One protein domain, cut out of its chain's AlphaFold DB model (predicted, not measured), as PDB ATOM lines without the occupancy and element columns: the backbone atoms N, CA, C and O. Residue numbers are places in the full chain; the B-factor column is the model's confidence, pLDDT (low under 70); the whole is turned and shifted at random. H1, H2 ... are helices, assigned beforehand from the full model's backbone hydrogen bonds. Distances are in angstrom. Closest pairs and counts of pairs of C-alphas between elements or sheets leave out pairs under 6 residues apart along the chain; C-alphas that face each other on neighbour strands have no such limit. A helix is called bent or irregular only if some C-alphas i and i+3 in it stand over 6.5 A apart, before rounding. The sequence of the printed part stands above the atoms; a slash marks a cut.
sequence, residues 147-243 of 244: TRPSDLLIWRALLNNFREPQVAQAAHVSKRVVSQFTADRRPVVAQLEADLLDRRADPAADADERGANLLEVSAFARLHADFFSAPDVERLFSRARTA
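AT A GLANCE: This is residues 147 to 243 of the 244 residues of an uncharacterized protein of Frankia sp. EUN1h (UniProt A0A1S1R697). A short helix, H1, sits in the middle of a set of crossed helices, with H2, H5 and H6 packed round it; the long bent helix H3 crosses H2 and H5 with its first arm, while its second arm reaches away from H1. From the end of H3 the backbone swings out in a wide loop, whose residues 202 to 210, with little H4, stick out at one end of the domain before H5 comes back to H1, and H7 lies at the other end. The printed part has 97 residues with seven named helices, H1 to H7 in chain order, and no named strand; the class is all helix. It is compact, with a radius of gyration of the C-alphas of 13.9 A, and spans 43 by 32 by 21 A.

HOW THE PARTS SIT: H1, residues 151 to 158, is the hub, touching three helices. H2, residues 164 to 170, touches it at Ala 157 and Val 167, the closest C-alphas, 5.2 A apart, at a steep tilt of 67 degrees, opposite ways. H3, residues 175 to 197, was assigned as one helix by its hydrogen bonds but is bent: C-alphas 184 and 187 are 6.7 A apart, and its arms H3a, residues 175 to 184, and H3b, residues 187 to 197, stand at a steep tilt of 41 degrees. H3a touches H2, with C-alphas 168 and 175 closest at 5.3 A; they are only just about perpendicular, at 73 degrees. H4, residues 203 to 206, touches no helix. H5, residues 212 to 223, touches H3a with residues 213 to 217 alone, about perpendicular at 77 degrees; the closest C-alphas, of Thr 182 and Asn 213, are 5.5 A apart. With residues 217 to 222 alone H5 touches H1, about perpendicular at 85 degrees, the closest C-alphas being those of Leu 158 and Ser 218, 5.1 A apart. H3b and H5 are close but not clearly touching, with C-alphas 189 and 217 closest at 7.2 A. H6, residues 225 to 229, touches H1, with C-alphas 156 and 228 closest at 6.1 A. H7, residues 231 to 240, is close to H1 but not clearly touching, with C-alphas 152 and 234 closest at 7.3 A. Every O i to N i+4 pair is within hydrogen-bond range in H1, H2, H3a, H3b, H5, H6 and H7; H4 is too short for such a pair, and its one O i to N i+3 pair is not within range.

IN THESE COORDINATES: H1 begins at C-alpha 151, (19.236, -15.777, 152.435), and H7 ends at C-alpha 240, (15.522, -6.837, 163.179). H3a measures 14.2 A, H3b 14.8 A, H5 16.6 A and H7 14.6 A from first to last C-alpha.

THE WHOLE: The C-alphas of Ala 204 and Ala 243 are the two farthest apart, 44.1 A. The printed part has no cut, and the six links between helices are tight. Mean pLDDT of the printed part is 87.7; residues 201 to 210 and 240 to 243 are under 70.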
ATOM      1  N   THR A 147      13.899 -15.061 155.268       93.19
ATOM      2  CA  THR A 147      13.649 -15.535 156.640       93.19
ATOM      3  C   THR A 147      14.843 -15.279 157.553       93.19
ATOM      4  O   THR A 147      14.727 -15.288 158.778       93.19
ATOM      5  N   ARG A 148      16.022 -15.069 156.962       92.62
ATOM      6  CA  ARG A 148      17.268 -14.750 157.662       92.62
ATOM      7  C   ARG A 148      18.198 -13.935 156.763       92.62
ATOM      8  O   ARG A 148      18.170 -14.121 155.549       92.62
ATOM      9  N   PRO A 149      19.103 -13.120 157.335       92.25
ATOM     10  CA  PRO A 149      20.028 -12.300 156.548       92.25
ATOM     11  C   PRO A 149      20.867 -13.094 155.537       92.25
ATOM     12  O   PRO A 149      21.087 -12.636 154.422       92.25
ATOM     13  N   SER A 150      21.276 -14.323 155.876       92.94
ATOM     14  CA  SER A 150      22.072 -15.175 154.978       92.94
ATOM     15  C   SER A 150      21.344 -15.578 153.691       92.94
ATOM     16  O   SER A 150      21.998 -15.954 152.723       92.94
ATOM     17  N   ASP A 151      20.010 -15.503 153.652       96.44
ATOM     18  CA  ASP A 151      19.236 -15.777 152.435       96.44
ATOM     19  C   ASP A 151      19.557 -14.768 151.321       96.44
ATOM     20  O   ASP A 151      19.481 -15.108 150.141       96.44
ATOM     21  N   LEU A 152      19.985 -13.549 151.682       96.75
ATOM     22  CA  LEU A 152      20.411 -12.526 150.723       96.75
ATOM     23  C   LEU A 152      21.603 -12.987 149.878       96.75
ATOM     24  O   LEU A 152      21.714 -12.588 148.722       96.75
ATOM     25  N   LEU A 153      22.465 -13.867 150.401       96.94
ATOM     26  CA  LEU A 153      23.566 -14.445 149.622       96.94
ATOM     27  C   LEU A 153      23.045 -15.317 148.476       96.94
ATOM     28  O   LEU A 153      23.576 -15.256 147.369       96.94
ATOM     29  N   ILE A 154      21.978 -16.087 148.716       97.88
ATOM     30  CA  ILE A 154      21.358 -16.922 147.681       97.88
ATOM     31  C   ILE A 154      20.624 -16.037 146.671       97.88
ATOM     32  O   ILE A 154      20.826 -16.207 145.470       97.88
ATOM     33  N   TRP A 155      19.856 -15.042 147.130       97.94
ATOM     34  CA  TRP A 155      19.208 -14.066 146.246       97.94
ATOM     35  C   TRP A 155      20.205 -13.348 145.326       97.94
ATOM     36  O   TRP A 155      19.985 -13.284 144.118       97.94
ATOM     37  N   ARG A 156      21.341 -12.883 145.860       97.50
ATOM     38  CA  ARG A 156      22.421 -12.251 145.076       97.50
ATOM     39  C   ARG A 156      23.069 -13.222 144.091       97.50
ATOM     40  O   ARG A 156      23.365 -12.845 142.958       97.50
ATOM     41  N   ALA A 157      23.272 -14.478 144.488       97.56
ATOM     42  CA  ALA A 157      23.810 -15.502 143.597       97.56
ATOM     43  C   ALA A 157      22.869 -15.796 142.413       97.56
ATOM     44  O   ALA A 157      23.350 -16.001 141.297       97.56
ATOM     45  N   LEU A 158      21.550 -15.758 142.626       97.12
ATOM     46  CA  LEU A 158      20.530 -15.969 141.589       97.12
ATOM     47  C   LEU A 158      20.476 -14.848 140.534       97.12
ATOM     48  O   LEU A 158      19.945 -15.065 139.449       97.12
ATOM     49  N   LEU A 159      21.064 -13.676 140.801       95.81
ATOM     50  CA  LEU A 159      21.104 -12.568 139.835       95.81
ATOM     51  C   LEU A 159      21.893 -12.924 138.567       95.81
ATOM     52  O   LEU A 159      21.537 -12.488 137.475       95.81
ATOM     53  N   ASN A 160      22.954 -13.725 138.718       93.31
ATOM     54  CA  ASN A 160      23.924 -14.003 137.653       93.31
ATOM     55  C   ASN A 160      24.066 -15.495 137.309       93.31
ATOM     56  O   ASN A 160      24.817 -15.838 136.396       93.31
ATOM     57  N   ASN A 161      23.386 -16.394 138.029       93.00
ATOM     58  CA  ASN A 161      23.562 -17.839 137.885       93.00
ATOM     59  C   ASN A 161      22.218 -18.545 137.675       93.00
ATOM     60  O   ASN A 161      21.291 -18.360 138.452       93.00
ATOM     61  N   PHE A 162      22.152 -19.425 136.671       87.25
ATOM     62  CA  PHE A 162      20.918 -20.122 136.261       87.25
ATOM     63  C   PHE A 162      20.978 -21.637 136.466       87.25
ATOM     64  O   PHE A 162      20.140 -22.383 135.969       87.25
ATOM     65  N   ARG A 163      22.010 -22.119 137.162       91.38
ATOM     66  CA  ARG A 163      22.200 -23.538 137.468       91.38
ATOM     67  C   ARG A 163      22.468 -23.693 138.956       91.38
ATOM     68  O   ARG A 163      23.348 -23.015 139.487       91.38
ATOM     69  N   GLU A 164      21.786 -24.637 139.606       93.19
ATOM     70  CA  GLU A 164      21.937 -24.883 141.049       93.19
ATOM     71  C   GLU A 164      23.403 -25.014 141.511       93.19
ATOM     72  O   GLU A 164      23.736 -24.422 142.536       93.19
ATOM     73  N   PRO A 165      24.319 -25.710 140.793       95.62
ATOM     74  CA  PRO A 165      25.723 -25.795 141.203       95.62
ATOM     75  C   PRO A 165      26.432 -24.439 141.274       95.62
ATOM     76  O   PRO A 165      27.247 -24.232 142.167       95.62
ATOM     77  N   GLN A 166      26.126 -23.530 140.346       96.62
ATOM     78  CA  GLN A 166      26.756 -22.211 140.269       96.62
ATOM     79  C   GLN A 166      26.214 -21.289 141.363       96.62
ATOM     80  O   GLN A 166      26.988 -20.617 142.039       96.62
ATOM     81  N   VAL A 167      24.896 -21.326 141.598       96.88
ATOM     82  CA  VAL A 167      24.258 -20.605 142.713       96.88
ATOM     83  C   VAL A 167      24.821 -21.089 144.048       96.88
ATOM     84  O   VAL A 167      25.216 -20.280 144.882       96.88
ATOM     85  N   ALA A 168      24.916 -22.410 144.232       97.06
ATOM     86  CA  ALA A 168      25.452 -23.027 145.442       97.06
ATOM     87  C   ALA A 168      26.901 -22.591 145.707       97.06
ATOM     88  O   ALA A 168      27.236 -22.207 146.825       97.06
ATOM     89  N   GLN A 169      27.737 -22.589 144.663       97.75
ATOM     90  CA  GLN A 169      29.119 -22.125 144.748       97.75
ATOM     91  C   GLN A 169      29.204 -20.639 145.121       97.75
ATOM     92  O   GLN A 169      29.942 -20.295 146.040       97.75
ATOM     93  N   ALA A 170      28.447 -19.773 144.443       97.25
ATOM     94  CA  ALA A 170      28.487 -18.326 144.661       97.25
ATOM     95  C   ALA A 170      27.925 -17.902 146.031       97.25
ATOM     96  O   ALA A 170      28.421 -16.952 146.628       97.25
ATOM     97  N   ALA A 171      26.917 -18.612 146.544       96.88
ATOM     98  CA  ALA A 171      26.330 -18.355 147.858       96.88
ATOM     99  C   ALA A 171      27.016 -19.128 149.002       96.88
ATOM    100  O   ALA A 171      26.598 -18.998 150.150       96.88
ATOM    101  N   HIS A 172      28.043 -19.937 148.708       97.00
ATOM    102  CA  HIS A 172      28.739 -20.798 149.672       97.00
ATOM    103  C   HIS A 172      27.809 -21.760 150.442       97.00
ATOM    104  O   HIS A 172      27.954 -21.970 151.646       97.00
ATOM    105  N   VAL A 173      26.855 -22.377 149.740       97.38
ATOM    106  CA  VAL A 173      25.906 -23.361 150.296       97.38
ATOM    107  C   VAL A 173      25.910 -24.660 149.485       97.38
ATOM    108  O   VAL A 173      26.532 -24.758 148.431       97.38
ATOM    109  N   SER A 174      25.213 -25.695 149.957       97.38
ATOM    110  CA  SER A 174      25.049 -26.932 149.183       97.38
ATOM    111  C   SER A 174      23.955 -26.797 148.115       97.38
ATOM    112  O   SER A 174      23.006 -26.029 148.271       97.38
ATOM    113  N   LYS A 175      24.022 -27.609 147.049       96.25
ATOM    114  CA  LYS A 175      22.969 -27.659 146.011       96.25
ATOM    115  C   LYS A 175      21.586 -27.960 146.596       96.25
ATOM    116  O   LYS A 175      20.603 -27.357 146.191       96.25
ATOM    117  N   ARG A 176      21.525 -28.839 147.606       95.88
ATOM    118  CA  ARG A 176      20.284 -29.169 148.323       95.88
ATOM    119  C   ARG A 176      19.662 -27.935 148.980       95.88
ATOM    120  O   ARG A 176      18.447 -27.791 148.944       95.88
ATOM    121  N   VAL A 177      20.482 -27.051 149.555       96.81
ATOM    122  CA  VAL A 177      20.002 -25.795 150.152       96.81
ATOM    123  C   VAL A 177      19.413 -24.878 149.084       96.81
ATOM    124  O   VAL A 177      18.340 -24.336 149.310       96.81
ATOM    125  N   VAL A 178      20.048 -24.748 147.916       96.38
ATOM    126  CA  VAL A 178      19.508 -23.948 146.797       96.38
ATOM    127  C   VAL A 178      18.181 -24.517 146.285       96.38
ATOM    128  O   VAL A 178      17.224 -23.771 146.082       96.38
ATOM    129  N   SER A 179      18.111 -25.836 146.111       95.00
ATOM    130  CA  SER A 179      16.904 -26.513 145.630       95.00
ATOM    131  C   SER A 179      15.729 -26.311 146.593       95.00
ATOM    132  O   SER A 179      14.663 -25.857 146.187       95.00
ATOM    133  N   GLN A 180      15.954 -26.521 147.898       95.44
ATOM    134  CA  GLN A 180      14.945 -26.254 148.928       95.44
ATOM    135  C   GLN A 180      14.560 -24.771 148.972       95.44
ATOM    136  O   GLN A 180      13.383 -24.439 149.022       95.44
ATOM    137  N   PHE A 181      15.546 -23.874 148.911       96.56
ATOM    138  CA  PHE A 181      15.317 -22.434 148.937       96.56
ATOM    139  C   PHE A 181      14.394 -21.987 147.797       96.56
ATOM    140  O   PHE A 181      13.394 -21.317 148.040       96.56
ATOM    141  N   THR A 182      14.694 -22.383 146.560       95.69
ATOM    142  CA  THR A 182      13.875 -22.014 145.393       95.69
ATOM    143  C   THR A 182      12.483 -22.649 145.448       95.69
ATOM    144  O   THR A 182      11.504 -21.969 145.144       95.69
ATOM    145  N   ALA A 183      12.363 -23.897 145.916       94.00
ATOM    146  CA  ALA A 183      11.070 -24.551 146.127       94.00
ATOM    147  C   ALA A 183      10.201 -23.829 147.173       94.00
ATOM    148  O   ALA A 183       9.013 -23.621 146.941       94.00
ATOM    149  N   ASP A 184      10.795 -23.388 148.285       95.19
ATOM    150  CA  ASP A 184      10.080 -22.676 149.350       95.19
ATOM    151  C   ASP A 184       9.643 -21.266 148.924       95.19
ATOM    152  O   ASP A 184       8.593 -20.782 149.350       95.19
ATOM    153  N   ARG A 185      10.460 -20.573 148.113       96.44
ATOM    154  CA  ARG A 185      10.213 -19.170 147.729       96.44
ATOM    155  C   ARG A 185       9.294 -19.037 146.519       96.44
ATOM    156  O   ARG A 185       8.564 -18.052 146.469       96.44
ATOM    157  N   ARG A 186       9.259 -20.009 145.600       94.38
ATOM    158  CA  ARG A 186       8.352 -19.997 144.434       94.38
ATOM    159  C   ARG A 186       6.891 -19.664 144.789       94.38
ATOM    160  O   ARG A 186       6.373 -18.706 144.224       94.38
ATOM    161  N   PRO A 187       6.220 -20.344 145.743       93.44
ATOM    162  CA  PRO A 187       4.831 -20.015 146.076       93.44
ATOM    163  C   PRO A 187       4.669 -18.619 146.695       93.44
ATOM    164  O   PRO A 187       3.617 -18.004 146.554       93.44
ATOM    165  N   VAL A 188       5.697 -18.096 147.374       95.12
ATOM    166  CA  VAL A 188       5.683 -16.731 147.929       95.12
ATOM    167  C   VAL A 188       5.814 -15.696 146.812       95.12
ATOM    168  O   VAL A 188       5.097 -14.699 146.826       95.12
ATOM    169  N   VAL A 189       6.697 -15.945 145.840       94.62
ATOM    170  CA  VAL A 189       6.852 -15.126 144.629       94.62
ATOM    171  C   VAL A 189       5.539 -15.082 143.854       94.62
ATOM    172  O   VAL A 189       5.017 -13.996 143.622       94.62
ATOM    173  N   ALA A 190       4.947 -16.243 143.564       91.94
ATOM    174  CA  ALA A 190       3.669 -16.328 142.861       91.94
ATOM    175  C   ALA A 190       2.545 -15.589 143.606       91.94
ATOM    176  O   ALA A 190       1.736 -14.898 142.990       91.94
ATOM    177  N   GLN A 191       2.510 -15.686 144.941       92.75
ATOM    178  CA  GLN A 191       1.549 -14.939 145.751       92.75
ATOM    179  C   GLN A 191       1.755 -13.421 145.639       92.75
ATOM    180  O   GLN A 191       0.782 -12.688 145.490       92.75
ATOM    181  N   LEU A 192       2.997 -12.935 145.703       92.38
ATOM    182  CA  LEU A 192       3.299 -11.506 145.581       92.38
ATOM    183  C   LEU A 192       2.915 -10.945 144.213       92.38
ATOM    184  O   LEU A 192       2.325  -9.868 144.131       92.38
ATOM    185  N   GLU A 193       3.237 -11.680 143.154       90.25
ATOM    186  CA  GLU A 193       2.889 -11.309 141.785       90.25
ATOM    187  C   GLU A 193       1.367 -11.271 141.583       90.25
ATOM    188  O   GLU A 193       0.854 -10.321 140.987       90.25
ATOM    189  N   ALA A 194       0.632 -12.225 142.159       89.38
ATOM    190  CA  ALA A 194      -0.825 -12.250 142.094       89.38
ATOM    191  C   ALA A 194      -1.478 -11.128 142.918       89.38
ATOM    192  O   ALA A 194      -2.369 -10.449 142.415       89.38
ATOM    193  N   ASP A 195      -1.037 -10.923 144.163       88.88
ATOM    194  CA  ASP A 195      -1.680 -10.001 145.110       88.88
ATOM    195  C   ASP A 195      -1.387  -8.521 144.800       88.88
ATOM    196  O   ASP A 195      -2.180  -7.648 145.159       88.88
ATOM    197  N   LEU A 196      -0.230  -8.214 144.195       87.50
ATOM    198  CA  LEU A 196       0.249  -6.832 144.047       87.50
ATOM    199  C   LEU A 196       0.453  -6.383 142.600       87.50
ATOM    200  O   LEU A 196       0.431  -5.173 142.362       87.50
ATOM    201  N   LEU A 197       0.643  -7.317 141.662       84.94
ATOM    202  CA  LEU A 197       0.865  -7.024 140.240       84.94
ATOM    203  C   LEU A 197      -0.242  -7.582 139.331       84.94
ATOM    204  O   LEU A 197      -0.133  -7.461 138.113       84.94
ATOM    205  N   ASP A 198      -1.275  -8.216 139.902       81.44
ATOM    206  CA  ASP A 198      -2.349  -8.914 139.179       81.44
ATOM    207  C   ASP A 198      -1.834  -9.961 138.163       81.44
ATOM    208  O   ASP A 198      -2.515 -10.320 137.197       81.44
ATOM    209  N   ARG A 199      -0.625 -10.496 138.386       80.00
ATOM    210  CA  ARG A 199      -0.005 -11.536 137.555       80.00
ATOM    211  C   ARG A 199      -0.307 -12.898 138.143       80.00
ATOM    212  O   ARG A 199       0.207 -13.265 139.195       80.00
ATOM    213  N   ARG A 200      -1.153 -13.663 137.462       71.69
ATOM    214  CA  ARG A 200      -1.428 -15.051 137.838       71.69
ATOM    215  C   ARG A 200      -0.486 -15.973 137.082       71.69
ATOM    216  O   ARG A 200      -0.291 -15.789 135.882       71.69
ATOM    217  N   ALA A 201       0.058 -16.962 137.785       64.06
ATOM    218  CA  ALA A 201       0.779 -18.054 137.150       64.06
ATOM    219  C   ALA A 201      -0.132 -18.742 136.122       64.06
ATOM    220  O   ALA A 201      -1.322 -18.947 136.386       64.06
ATOM    221  N   ASP A 202       0.421 -19.077 134.957       60.09
ATOM    222  CA  ASP A 202      -0.286 -19.871 133.959       60.09
ATOM    223  C   ASP A 202      -0.407 -21.315 134.481       60.09
ATOM    224  O   ASP A 202       0.619 -21.976 134.661       60.09
ATOM    225  N   PRO A 203      -1.624 -21.832 134.736       54.50
ATOM    226  CA  PRO A 203      -1.809 -23.196 135.229       54.50
ATOM    227  C   PRO A 203      -1.290 -24.271 134.257       54.50
ATOM    228  O   PRO A 203      -1.117 -25.418 134.665       54.50
ATOM    229  N   ALA A 204      -1.020 -23.931 132.990       54.12
ATOM    230  CA  ALA A 204      -0.429 -24.848 132.016       54.12
ATOM    231  C   ALA A 204       1.102 -25.006 132.149       54.12
ATOM    232  O   ALA A 204       1.662 -25.928 131.556       54.12
ATOM    233  N   ALA A 205       1.781 -24.150 132.924       56.59
ATOM    234  CA  ALA A 205       3.237 -24.183 133.104       56.59
ATOM    235  C   ALA A 205       3.718 -25.183 134.179       56.59
ATOM    236  O   ALA A 205       4.915 -25.439 134.287       56.59
ATOM    237  N   ASP A 206       2.807 -25.791 134.949       51.47
ATOM    238  CA  ASP A 206       3.130 -26.740 136.031       51.47
ATOM    239  C   ASP A 206       3.490 -28.163 135.543       51.47
ATOM    240  O   ASP A 206       3.664 -29.087 136.343       51.47
ATOM    241  N   ALA A 207       3.649 -28.361 134.231       46.88
ATOM    242  CA  ALA A 207       4.086 -29.624 133.648       46.88
ATOM    243  C   ALA A 207       5.611 -29.824 133.785       46.88
ATOM    244  O   ALA A 207       6.372 -29.626 132.846       46.88
ATOM    245  N   ASP A 208       6.042 -30.260 134.971       51.16
ATOM    246  CA  ASP A 208       7.199 -31.149 135.196       51.16
ATOM    247  C   ASP A 208       8.573 -30.724 134.618       51.16
ATOM    248  O   ASP A 208       9.431 -31.558 134.307       51.16
ATOM    249  N   GLU A 209       8.848 -29.422 134.503       57.16
ATOM    250  CA  GLU A 209      10.184 -28.961 134.122       57.16
ATOM    251  C   GLU A 209      11.133 -28.979 135.328       57.16
ATOM    252  O   GLU A 209      11.100 -28.123 136.220       57.16
ATOM    253  N   ARG A 210      12.043 -29.962 135.350       61.31
ATOM    254  CA  ARG A 210      13.208 -29.972 136.252       61.31
ATOM    255  C   ARG A 210      13.932 -28.624 136.171       61.31
ATOM    256  O   ARG A 210      14.654 -28.364 135.214       61.31
ATOM    257  N   GLY A 211      13.785 -27.800 137.208       73.81
ATOM    258  CA  GLY A 211      14.406 -26.476 137.293       73.81
ATOM    259  C   GLY A 211      13.449 -25.286 137.171       73.81
ATOM    260  O   GLY A 211      13.927 -24.160 137.304       73.81
ATOM    261  N   ALA A 212      12.136 -25.498 137.010       84.19
ATOM    262  CA  ALA A 212      11.133 -24.423 136.966       84.19
ATOM    263  C   ALA A 212      11.235 -23.475 138.175       84.19
ATOM    264  O   ALA A 212      11.356 -22.262 138.006       84.19
ATOM    265  N   ASN A 213      11.342 -24.030 139.391       91.25
ATOM    266  CA  ASN A 213      11.532 -23.241 140.615       91.25
ATOM    267  C   ASN A 213      12.755 -22.321 140.532       91.25
ATOM    268  O   ASN A 213      12.689 -21.157 140.917       91.25
ATOM    269  N   LEU A 214      13.883 -22.838 140.038       92.62
ATOM    270  CA  LEU A 214      15.107 -22.057 139.922       92.62
ATOM    271  C   LEU A 214      14.932 -20.923 138.910       92.62
ATOM    272  O   LEU A 214      15.352 -19.804 139.193       92.62
ATOM    273  N   LEU A 215      14.325 -21.197 137.755       91.38
ATOM    274  CA  LEU A 215      14.125 -20.207 136.697       91.38
ATOM    275  C   LEU A 215      13.193 -19.076 137.137       91.38
ATOM    276  O   LEU A 215      13.570 -17.910 137.000       91.38
ATOM    277  N   GLU A 216      12.034 -19.403 137.710       91.56
ATOM    278  CA  GLU A 216      11.057 -18.415 138.188       91.56
ATOM    279  C   GLU A 216      11.645 -17.550 139.311       91.56
ATOM    280  O   GLU A 216      11.639 -16.320 139.233       91.56
ATOM    281  N   VAL A 217      12.259 -18.178 140.318       95.06
ATOM    282  CA  VAL A 217      12.864 -17.448 141.441       95.06
ATOM    283  C   VAL A 217      14.070 -16.616 140.980       95.06
ATOM    284  O   VAL A 217      14.273 -15.510 141.478       95.06
ATOM    285  N   SER A 218      14.841 -17.073 139.983       95.06
ATOM    286  CA  SER A 218      15.924 -16.271 139.382       95.06
ATOM    287  C   SER A 218      15.395 -15.102 138.547       95.06
ATOM    288  O   SER A 218      16.011 -14.036 138.510       95.06
ATOM    289  N   ALA A 219      14.265 -15.267 137.854       93.19
ATOM    290  CA  ALA A 219      13.614 -14.176 137.132       93.19
ATOM    291  C   ALA A 219      13.149 -13.083 138.102       93.19
ATOM    292  O   ALA A 219      13.497 -11.918 137.902       93.19
ATOM    293  N   PHE A 220      12.496 -13.477 139.196       94.62
ATOM    294  CA  PHE A 220      12.118 -12.574 140.280       94.62
ATOM    295  C   PHE A 220      13.334 -11.873 140.904       94.62
ATOM    296  O   PHE A 220      13.340 -10.652 141.059       94.62
ATOM    297  N   ALA A 221      14.405 -12.622 141.195       96.19
ATOM    298  CA  ALA A 221      15.640 -12.060 141.739       96.19
ATOM    299  C   ALA A 221      16.202 -10.947 140.843       96.19
ATOM    300  O   ALA A 221      16.537  -9.871 141.332       96.19
ATOM    301  N   ARG A 222      16.261 -11.182 139.525       94.25
ATOM    302  CA  ARG A 222      16.763 -10.202 138.547       94.25
ATOM    303  C   ARG A 222      15.857  -8.986 138.405       94.25
ATOM    304  O   ARG A 222      16.375  -7.879 138.299       94.25
ATOM    305  N   LEU A 223      14.536  -9.174 138.419       93.12
ATOM    306  CA  LEU A 223      13.586  -8.061 138.387       93.12
ATOM    307  C   LEU A 223      13.805  -7.112 139.573       93.12
ATOM    308  O   LEU A 223      13.716  -5.899 139.415       93.12
ATOM    309  N   HIS A 224      14.155  -7.657 140.738       93.75
ATOM    310  CA  HIS A 224      14.424  -6.894 141.956       93.75
ATOM    311  C   HIS A 224      15.916  -6.848 142.325       93.75
ATOM    312  O   HIS A 224      16.266  -6.817 143.509       93.75
ATOM    313  N   ALA A 225      16.808  -6.843 141.327       93.19
ATOM    314  CA  ALA A 225      18.253  -6.914 141.549       93.19
ATOM    315  C   ALA A 225      18.771  -5.801 142.472       93.19
ATOM    316  O   ALA A 225      19.601  -6.067 143.348       93.19
ATOM    317  N   ASP A 226      18.245  -4.584 142.316       91.19
ATOM    318  CA  ASP A 226      18.631  -3.431 143.133       91.19
ATOM    319  C   ASP A 226      18.301  -3.657 144.608       91.19
ATOM    320  O   ASP A 226      19.141  -3.406 145.465       91.19
ATOM    321  N   PHE A 227      17.127  -4.220 144.910       93.88
ATOM    322  CA  PHE A 227      16.715  -4.524 146.280       93.88
ATOM    323  C   PHE A 227      17.647  -5.539 146.945       93.88
ATOM    324  O   PHE A 227      18.155  -5.304 148.039       93.88
ATOM    325  N   PHE A 228      17.917  -6.666 146.280       94.62
ATOM    326  CA  PHE A 228      18.769  -7.713 146.853       94.62
ATOM    327  C   PHE A 228      20.245  -7.305 146.956       94.62
ATOM    328  O   PHE A 228      20.990  -7.859 147.771       94.62
ATOM    329  N   SER A 229      20.670  -6.330 146.154       92.19
ATOM    330  CA  SER A 229      22.033  -5.794 146.167       92.19
ATOM    331  C   SER A 229      22.214  -4.621 147.135       92.19
ATOM    332  O   SER A 229      23.353  -4.250 147.420       92.19
ATOM    333  N   ALA A 230      21.128  -4.051 147.659       91.38
ATOM    334  CA  ALA A 230      21.174  -2.858 148.492       91.38
ATOM    335  C   ALA A 230      21.775  -3.157 149.894       91.38
ATOM    336  O   ALA A 230      21.293  -4.052 150.601       91.38
ATOM    337  N   PRO A 231      22.835  -2.446 150.334       91.38
ATOM    338  CA  PRO A 231      23.479  -2.680 151.635       91.38
ATOM    339  C   PRO A 231      22.592  -2.353 152.844       91.38
ATOM    340  O   PRO A 231      22.719  -2.957 153.909       91.38
ATOM    341  N   ASP A 232      21.695  -1.384 152.700       91.88
ATOM    342  CA  ASP A 232      20.719  -1.000 153.717       91.88
ATOM    343  C   ASP A 232      19.646  -2.076 153.933       91.88
ATOM    344  O   ASP A 232      19.264  -2.307 155.079       91.88
ATOM    345  N   VAL A 233      19.243  -2.816 152.893       93.56
ATOM    346  CA  VAL A 233      18.379  -4.002 153.044       93.56
ATOM    347  C   VAL A 233      19.051  -5.038 153.947       93.56
ATOM    348  O   VAL A 233      18.461  -5.478 154.935       93.56
ATOM    349  N   GLU A 234      20.312  -5.383 153.681       93.00
ATOM    350  CA  GLU A 234      21.070  -6.322 154.523       93.00
ATOM    351  C   GLU A 234      21.189  -5.844 155.973       93.00
ATOM    352  O   GLU A 234      20.984  -6.618 156.917       93.00
ATOM    353  N   ARG A 235      21.459  -4.551 156.159       93.25
ATOM    354  CA  ARG A 235      21.543  -3.920 157.477       93.25
ATOM    355  C   ARG A 235      20.218  -4.007 158.240       93.25
ATOM    356  O   ARG A 235      20.235  -4.342 159.425       93.25
ATOM    357  N   LEU A 236      19.085  -3.741 157.587       93.88
ATOM    358  CA  LEU A 236      17.753  -3.775 158.207       93.88
ATOM    359  C   LEU A 236      17.361  -5.190 158.649       93.88
ATOM    360  O   LEU A 236      16.957  -5.384 159.798       93.88
ATOM    361  N   PHE A 237      17.572  -6.197 157.795       92.50
ATOM    362  CA  PHE A 237      17.320  -7.597 158.163       92.50
ATOM    363  C   PHE A 237      18.246  -8.100 159.276       92.50
ATOM    364  O   PHE A 237      17.841  -8.938 160.083       92.50
ATOM    365  N   SER A 238      19.471  -7.580 159.353       91.38
ATOM    366  CA  SER A 238      20.414  -7.942 160.417       91.38
ATOM    367  C   SER A 238      20.030  -7.334 161.772       91.38
ATOM    368  O   SER A 238      20.130  -8.016 162.791       91.38
ATOM    369  N   ARG A 239      19.534  -6.086 161.794       85.56
ATOM    370  CA  ARG A 239      19.080  -5.392 163.018       85.56
ATOM    371  C   ARG A 239      17.777  -5.953 163.586       85.56
ATOM    372  O   ARG A 239      17.652  -6.078 164.801       85.56
ATOM    373  N   ALA A 240      16.818  -6.313 162.732       67.38
ATOM    374  CA  ALA A 240      15.522  -6.837 163.179       67.38
ATOM    375  C   ALA A 240      15.660  -8.096 164.056       67.38
ATOM    376  O   ALA A 240      14.842  -8.336 164.934       67.38
ATOM    377  N   ARG A 241      16.733  -8.869 163.864       56.16
ATOM    378  CA  ARG A 241      17.035 -10.061 164.663       56.16
ATOM    379  C   ARG A 241      17.608  -9.751 166.052       56.16
ATOM    380  O   ARG A 241      17.500 -10.587 166.934       56.16
ATOM    381  N   THR A 242      18.250  -8.601 166.251       55.03
ATOM    382  CA  THR A 242      18.826  -8.230 167.558       55.03
ATOM    383  C   THR A 242      17.817  -7.577 168.502       55.03
ATOM    384  O   THR A 242      18.131  -7.385 169.670       55.03
ATOM    385  N   ALA A 243      16.635  -7.213 167.997       50.16
ATOM    386  CA  ALA A 243      15.592  -6.512 168.746       50.16
ATOM    387  C   ALA A 243      14.432  -7.419 169.215       50.16
ATOM    388  O   ALA A 243      13.497  -6.912 169.831       50.16
TER     389      ALA A 243